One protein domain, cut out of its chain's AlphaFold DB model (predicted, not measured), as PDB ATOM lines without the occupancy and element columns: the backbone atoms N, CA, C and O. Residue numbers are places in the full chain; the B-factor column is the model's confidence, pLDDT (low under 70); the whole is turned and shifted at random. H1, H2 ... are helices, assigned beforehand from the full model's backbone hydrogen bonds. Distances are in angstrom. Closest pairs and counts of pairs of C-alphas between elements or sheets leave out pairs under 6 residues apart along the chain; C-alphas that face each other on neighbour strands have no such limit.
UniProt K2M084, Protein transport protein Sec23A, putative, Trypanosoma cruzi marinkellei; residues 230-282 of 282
ATOM      1  N   PHE A 230     -32.920  -3.729   1.891       91.56
ATOM      2  CA  PHE A 230     -33.216  -2.855   0.759       91.56
ATOM      3  C   PHE A 230     -33.402  -1.400   1.201       91.56
ATOM      4  O   PHE A 230     -32.770  -0.507   0.643       91.56
ATOM      5  N   ASN A 231     -34.195  -1.152   2.247       89.81
ATOM      6  CA  ASN A 231     -34.382   0.199   2.778       89.81
ATOM      7  C   ASN A 231     -33.065   0.800   3.284       89.81
ATOM      8  O   ASN A 231     -32.784   1.966   3.016       89.81
ATOM      9  N   PHE A 232     -32.228   0.003   3.956       91.31
ATOM     10  CA  PHE A 232     -30.905   0.453   4.383       91.31
ATOM     11  C   PHE A 232     -30.020   0.833   3.189       91.31
ATOM     12  O   PHE A 232     -29.425   1.910   3.186       91.31
ATOM     13  N   ALA A 233     -29.983   0.003   2.141       92.44
ATOM     14  CA  ALA A 233     -29.225   0.295   0.928       92.44
ATOM     15  C   ALA A 233     -29.709   1.580   0.235       92.44
ATOM     16  O   ALA A 233     -28.885   2.392  -0.180       92.44
ATOM     17  N   VAL A 234     -31.024   1.803   0.164       94.56
ATOM     18  CA  VAL A 234     -31.609   3.029  -0.403       94.56
ATOM     19  C   VAL A 234     -31.205   4.254   0.418       94.56
ATOM     20  O   VAL A 234     -30.750   5.240  -0.157       94.56
ATOM     21  N   VAL A 235     -31.296   4.200   1.750       94.00
ATOM     22  CA  VAL A 235     -30.899   5.323   2.619       94.00
ATOM     23  C   VAL A 235     -29.410   5.639   2.478       94.00
ATOM     24  O   VAL A 235     -29.048   6.807   2.334       94.00
ATOM     25  N   VAL A 236     -28.546   4.621   2.464       94.00
ATOM     26  CA  VAL A 236     -27.098   4.806   2.281       94.00
ATOM     27  C   VAL A 236     -26.787   5.369   0.895       94.00
ATOM     28  O   VAL A 236     -25.981   6.290   0.783       94.00
ATOM     29  N   PHE A 237     -27.452   4.876  -0.152       96.44
ATOM     30  CA  PHE A 237     -27.267   5.365  -1.516       96.44
ATOM     31  C   PHE A 237     -27.680   6.834  -1.656       96.44
ATOM     32  O   PHE A 237     -26.903   7.645  -2.154       96.44
ATOM     33  N   TRP A 238     -28.861   7.210  -1.159       94.56
ATOM     34  CA  TRP A 238     -29.335   8.597  -1.201       94.56
ATOM     35  C   TRP A 238     -28.510   9.535  -0.313       94.56
ATOM     36  O   TRP A 238     -28.246  10.676  -0.700       94.56
ATOM     37  N   GLY A 239     -28.063   9.056   0.851       95.12
ATOM     38  CA  GLY A 239     -27.140   9.790   1.717       95.12
ATOM     39  C   GLY A 239     -25.795  10.045   1.033       95.12
ATOM     40  O   GLY A 239     -25.324  11.182   1.005       95.12
ATOM     41  N   GLY A 240     -25.219   9.015   0.410       95.81
ATOM     42  CA  GLY A 240     -23.986   9.126  -0.369       95.81
ATOM     43  C   GLY A 240     -24.131  10.053  -1.575       95.81
ATOM     44  O   GLY A 240     -23.259  10.885  -1.813       95.81
ATOM     45  N   LEU A 241     -25.261   9.980  -2.286       96.06
ATOM     46  CA  LEU A 241     -25.547  10.841  -3.431       96.06
ATOM     47  C   LEU A 241     -25.593  12.321  -3.022       96.06
ATOM     48  O   LEU A 241     -24.985  13.151  -3.690       96.06
ATOM     49  N   ARG A 242     -26.238  12.666  -1.896       91.94
ATOM     50  CA  ARG A 242     -26.245  14.049  -1.378       91.94
ATOM     51  C   ARG A 242     -24.850  14.562  -1.029       91.94
ATOM     52  O   ARG A 242     -24.523  15.693  -1.383       91.94
ATOM     53  N   LEU A 243     -24.032  13.746  -0.365       94.56
ATOM     54  CA  LEU A 243     -22.653  14.123  -0.034       94.56
ATOM     55  C   LEU A 243     -21.806  14.315  -1.295       94.56
ATOM     56  O   LEU A 243     -21.030  15.266  -1.368       94.56
ATOM     57  N   PHE A 244     -21.993  13.456  -2.299       95.94
ATOM     58  CA  PHE A 244     -21.321  13.579  -3.589       95.94
ATOM     59  C   PHE A 244     -21.682  14.890  -4.296       95.94
ATOM     60  O   PHE A 244     -20.784  15.608  -4.730       95.94
ATOM     61  N   TRP A 245     -22.970  15.245  -4.359       94.69
ATOM     62  CA  TRP A 245     -23.396  16.518  -4.948       94.69
ATOM     63  C   TRP A 245     -22.852  17.720  -4.177       94.69
ATOM     64  O   TRP A 245     -22.329  18.639  -4.801       94.69
ATOM     65  N   GLY A 246     -22.897  17.704  -2.842       94.00
ATOM     66  CA  GLY A 246     -22.317  18.776  -2.025       94.00
ATOM     67  C   GLY A 246     -20.816  18.960  -2.273       94.00
ATOM     68  O   GLY A 246     -20.349  20.085  -2.456       94.00
ATOM     69  N   TRP A 247     -20.068  17.857  -2.359       97.56
ATOM     70  CA  TRP A 247     -18.647  17.885  -2.707       97.56
ATOM     71  C   TRP A 247     -18.406  18.417  -4.128       97.56
ATOM     72  O   TRP A 247     -17.541  19.271  -4.319       97.56
ATOM     73  N   LEU A 248     -19.195  17.970  -5.111       95.94
ATOM     74  CA  LEU A 248     -19.085  18.409  -6.503       95.94
ATOM     75  C   LEU A 248     -19.374  19.909  -6.655       95.94
ATOM     76  O   LEU A 248     -18.623  20.604  -7.336       95.94
ATOM     77  N   PHE A 249     -20.416  20.425  -5.996       94.88
ATOM     78  CA  PHE A 249     -20.722  21.858  -5.996       94.88
ATOM     79  C   PHE A 249     -19.601  22.679  -5.354       94.88
ATOM     80  O   PHE A 249     -19.186  23.685  -5.927       94.88
ATOM     81  N   GLY A 250     -19.059  22.229  -4.217       94.06
ATOM     82  CA  GLY A 250     -17.909  22.880  -3.585       94.06
ATOM     83  C   GLY A 250     -16.674  22.890  -4.491       94.06
ATOM     84  O   GLY A 250     -16.015  23.919  -4.635       94.06
ATOM     85  N   PHE A 251     -16.393  21.771  -5.164       96.06
ATOM     86  CA  PHE A 251     -15.292  21.672  -6.120       96.06
ATOM     87  C   PHE A 251     -15.471  22.626  -7.307       96.06
ATOM     88  O   PHE A 251     -14.548  23.368  -7.636       96.06
ATOM     89  N   LEU A 252     -16.659  22.653  -7.920       93.38
ATOM     90  CA  LEU A 252     -16.966  23.547  -9.041       93.38
ATOM     91  C   LEU A 252     -16.897  25.023  -8.638       93.38
ATOM     92  O   LEU A 252     -16.403  25.839  -9.414       93.38
ATOM     93  N   PHE A 253     -17.337  25.365  -7.425       92.12
ATOM     94  CA  PHE A 253     -17.219  26.719  -6.887       92.12
ATOM     95  C   PHE A 253     -15.750  27.134  -6.736       92.12
ATOM     96  O   PHE A 253     -15.342  28.157  -7.286       92.12
ATOM     97  N   CYS A 254     -14.932  26.314  -6.070       94.38
ATOM     98  CA  CYS A 254     -13.498  26.573  -5.920       94.38
ATOM     99  C   CYS A 254     -12.787  26.662  -7.275       94.38
ATOM    100  O   CYS A 254     -11.950  27.543  -7.476       94.38
ATOM    101  N   PHE A 255     -13.142  25.787  -8.219       94.12
ATOM    102  CA  PHE A 255     -12.604  25.815  -9.575       94.12
ATOM    103  C   PHE A 255     -12.975  27.111 -10.304       94.12
ATOM    104  O   PHE A 255     -12.114  27.717 -10.935       94.12
ATOM    105  N   ASN A 256     -14.220  27.581 -10.185       88.44
ATOM    106  CA  ASN A 256     -14.656  28.838 -10.798       88.44
ATOM    107  C   ASN A 256     -13.905  30.047 -10.218       88.44
ATOM    108  O   ASN A 256     -13.429  30.893 -10.975       88.44
ATOM    109  N   VAL A 257     -13.737  30.099  -8.892       86.75
ATOM    110  CA  VAL A 257     -12.963  31.153  -8.213       86.75
ATOM    111  C   VAL A 257     -11.503  31.139  -8.670       86.75
ATOM    112  O   VAL A 257     -10.961  32.187  -9.022       86.75
ATOM    113  N   ALA A 258     -10.878  29.959  -8.727       90.75
ATOM    114  CA  ALA A 258      -9.509  29.812  -9.210       90.75
ATOM    115  C   ALA A 258      -9.374  30.237 -10.681       90.75
ATOM    116  O   ALA A 258      -8.436  30.951 -11.030       90.75
ATOM    117  N   LEU A 259     -10.331  29.860 -11.533       91.12
ATOM    118  CA  LEU A 259     -10.334  30.221 -12.949       91.12
ATOM    119  C   LEU A 259     -10.429  31.741 -13.142       91.12
ATOM    120  O   LEU A 259      -9.670  32.298 -13.930       91.12
ATOM    121  N   ARG A 260     -11.299  32.428 -12.389       85.12
ATOM    122  CA  ARG A 260     -11.405  33.898 -12.428       85.12
ATOM    123  C   ARG A 260     -10.133  34.592 -11.953       85.12
ATOM    124  O   ARG A 260      -9.745  35.603 -12.526       85.12
ATOM    125  N   PHE A 261      -9.470  34.034 -10.939       87.12
ATOM    126  CA  PHE A 261      -8.190  34.555 -10.463       87.12
ATOM    127  C   PHE A 261      -7.095  34.440 -11.536       87.12
ATOM    128  O   PHE A 261      -6.331  35.377 -11.739       87.12
ATOM    129  N   VAL A 262      -7.050  33.315 -12.256       89.75
ATOM    130  CA  VAL A 262      -6.075  33.082 -13.337       89.75
ATOM    131  C   VAL A 262      -6.368  33.938 -14.573       89.75
ATOM    132  O   VAL A 262      -5.433  34.396 -15.223       89.75
ATOM    133  N   LEU A 263      -7.643  34.176 -14.895       90.56
ATOM    134  CA  LEU A 263      -8.048  34.967 -16.064       90.56
ATOM    135  C   LEU A 263      -7.863  36.485 -15.890       90.56
ATOM    136  O   LEU A 263      -7.982  37.217 -16.866       90.56
ATOM    137  N   GLY A 264      -7.525  36.966 -14.690       84.12
ATOM    138  CA  GLY A 264      -7.170  38.372 -14.470       84.12
ATOM    139  C   GLY A 264      -8.353  39.345 -14.410       84.12
ATOM    140  O   GLY A 264      -8.136  40.555 -14.393       84.12
ATOM    141  N   ASP A 265      -9.592  38.851 -14.311       69.50
ATOM    142  CA  ASP A 265     -10.807  39.674 -14.190       69.50
ATOM    143  C   ASP A 265     -10.975  40.219 -12.757       69.50
ATOM    144  O   ASP A 265     -11.881  39.854 -12.005       69.50
ATOM    145  N   GLY A 266     -10.068  41.107 -12.351       59.28
ATOM    146  CA  GLY A 266     -10.017  41.696 -11.010       59.28
ATOM    147  C   GLY A 266     -11.091  42.745 -10.688       59.28
ATOM    148  O   GLY A 266     -11.020  43.331  -9.612       59.28
ATOM    149  N   LEU A 267     -12.065  43.021 -11.572       55.19
ATOM    150  CA  LEU A 267     -12.916  44.222 -11.448       55.19
ATOM    151  C   LEU A 267     -14.438  44.018 -11.327       55.19
ATOM    152  O   LEU A 267     -15.150  44.999 -11.137       55.19
ATOM    153  N   LEU A 268     -14.972  42.792 -11.387       58.75
ATOM    154  CA  LEU A 268     -16.432  42.549 -11.348       58.75
ATOM    155  C   LEU A 268     -16.848  41.535 -10.267       58.75
ATOM    156  O   LEU A 268     -17.622  40.609 -10.499       58.75
ATOM    157  N   MET A 269     -16.331  41.707  -9.051       56.47
ATOM    158  CA  MET A 269     -16.521  40.761  -7.941       56.47
ATOM    159  C   MET A 269     -17.883  40.816  -7.213       56.47
ATOM    160  O   MET A 269     -18.038  40.082  -6.242       56.47
ATOM    161  N   MET A 270     -18.881  41.624  -7.614       54.94
ATOM    162  CA  MET A 270     -19.914  42.045  -6.639       54.94
ATOM    163  C   MET A 270     -21.408  41.675  -6.765       54.94
ATOM    164  O   MET A 270     -22.113  42.050  -5.840       54.94
ATOM    165  N   PRO A 271     -21.936  40.891  -7.732       55.78
ATOM    166  CA  PRO A 271     -23.310  40.373  -7.526       55.78
ATOM    167  C   PRO A 271     -23.527  38.861  -7.696       55.78
ATOM    168  O   PRO A 271     -24.594  38.357  -7.358       55.78
ATOM    169  N   VAL A 272     -22.557  38.082  -8.186       57.09
ATOM    170  CA  VAL A 272     -22.817  36.655  -8.504       57.09
ATOM    171  C   VAL A 272     -22.845  35.755  -7.255       57.09
ATOM    172  O   VAL A 272     -23.496  34.706  -7.245       57.09
ATOM    173  N   VAL A 273     -22.185  36.169  -6.168       56.62
ATOM    174  CA  VAL A 273     -22.141  35.389  -4.919       56.62
ATOM    175  C   VAL A 273     -23.495  35.403  -4.194       56.62
ATOM    176  O   VAL A 273     -23.882  34.384  -3.623       56.62
ATOM    177  N   GLU A 274     -24.270  36.489  -4.291       56.62
ATOM    178  CA  GLU A 274     -25.576  36.603  -3.616       56.62
ATOM    179  C   GLU A 274     -26.652  35.682  -4.220       56.62
ATOM    180  O   GLU A 274     -27.459  35.100  -3.492       56.62
ATOM    181  N   TYR A 275     -26.622  35.446  -5.536       56.69
ATOM    182  CA  TYR A 275     -27.581  34.545  -6.192       56.69
ATOM    183  C   TYR A 275     -27.294  33.059  -5.938       56.69
ATOM    184  O   TYR A 275     -28.214  32.242  -5.911       56.69
ATOM    185  N   SER A 276     -26.029  32.700  -5.716       56.47
ATOM    186  CA  SER A 276     -25.620  31.297  -5.565       56.47
ATOM    187  C   SER A 276     -25.971  30.731  -4.183       56.47
ATOM    188  O   SER A 276     -26.321  29.559  -4.065       56.47
ATOM    189  N   PHE A 277     -25.937  31.565  -3.138       55.53
ATOM    190  CA  PHE A 277     -26.295  31.144  -1.779       55.53
ATOM    191  C   PHE A 277     -27.803  30.918  -1.598       55.53
ATOM    192  O   PHE A 277     -28.204  30.004  -0.877       55.53
ATOM    193  N   SER A 278     -28.641  31.689  -2.297       56.50
ATOM    194  CA  SER A 278     -30.104  31.573  -2.199       56.50
ATOM    195  C   SER A 278     -30.652  30.274  -2.807       56.50
ATOM    196  O   SER A 278     -31.684  29.775  -2.369       56.50
ATOM    197  N   LEU A 279     -29.937  29.687  -3.774       56.56
ATOM    198  CA  LEU A 279     -30.313  28.431  -4.439       56.56
ATOM    199  C   LEU A 279     -29.899  27.169  -3.669       56.56
ATOM    200  O   LEU A 279     -30.426  26.100  -3.948       56.56
ATOM    201  N   ILE A 280     -28.968  27.275  -2.716       55.41
ATOM    202  CA  ILE A 280     -28.491  26.137  -1.906       55.41
ATOM    203  C   ILE A 280     -29.313  25.981  -0.613       55.41
ATOM    204  O   ILE A 280     -29.342  24.901  -0.025       55.41
ATOM    205  N   MET A 281     -29.993  27.045  -0.173       52.16
ATOM    206  CA  MET A 281     -30.831  27.053   1.035       52.16
ATOM    207  C   MET A 281     -32.314  26.716   0.781       52.16
ATOM    208  O   MET A 281     -33.067  26.625   1.750       52.16
ATOM    209  N   CYS A 282     -32.734  26.532  -0.477       48.59
ATOM    210  CA  CYS A 282     -34.070  26.041  -0.849       48.59
ATOM    211  C   CYS A 282     -34.017  24.558  -1.234       48.59
ATOM    212  O   CYS A 282     -34.947  23.817  -0.842       48.59
TER     213      CYS A 282
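AT A GLANCE: This is residues 230 to 282 of the 282 residues of the protein "Protein transport protein Sec23A, putative" of Trypanosoma cruzi marinkellei (UniProt K2M084). What shape do these atoms make? A flat, open J: one long, straight helix, H1, is the shaft, and after a turn the short helix H2 folds back beside the later part of H1, running the opposite way with a gap between them. The beginning of H1, residues 230 to 245, stands free. What is it built of? The printed part has 53 residues with two named helices, H1 then H2, and no named strand; its class is all helix, and it is extended, with a radius of gyration of the C-alphas of 16.0 A and spans of 53 by 23 by 6 A.

IN THESE COORDINATES: Where is H1? It holds residues 230 to 263, from C-alpha 230 at (-33.216, -2.855, 0.759) to C-alpha 263 at (-8.048, 34.967, -16.064), 48.4 A away. Where is H2? It holds residues 272 to 280, 13.7 A from first to last C-alpha, ending with C-alpha 280 at (-28.491, 26.137, -1.906).

HOW THE PARTS SIT: How do H1 and H2 stand to each other? They are apart: no C-alpha of the one is within 8 A of the other. Their N-to-C directions have components 0.54, 0.77 and -0.34 for H1, and -0.54, -0.76 and 0.35 for H2. What do their backbones show? In H1 every O i to N i+4 pair is within hydrogen-bond range; in H2 0 of 5 are, beside 2 of 6 O i to N i+3 pairs.

THE WHOLE: How large is it? The two C-alphas farthest apart, those of Phe 230 and Leu 267, are 52.7 A apart. Is the printed part whole? It has no cut, H1 to H2 is a short link of 8 residues, and Cys 282 is the chain's last residue. Where is confidence low? Residues 265 to 282 are under 70 in pLDDT; the mean of the printed part is 80.4.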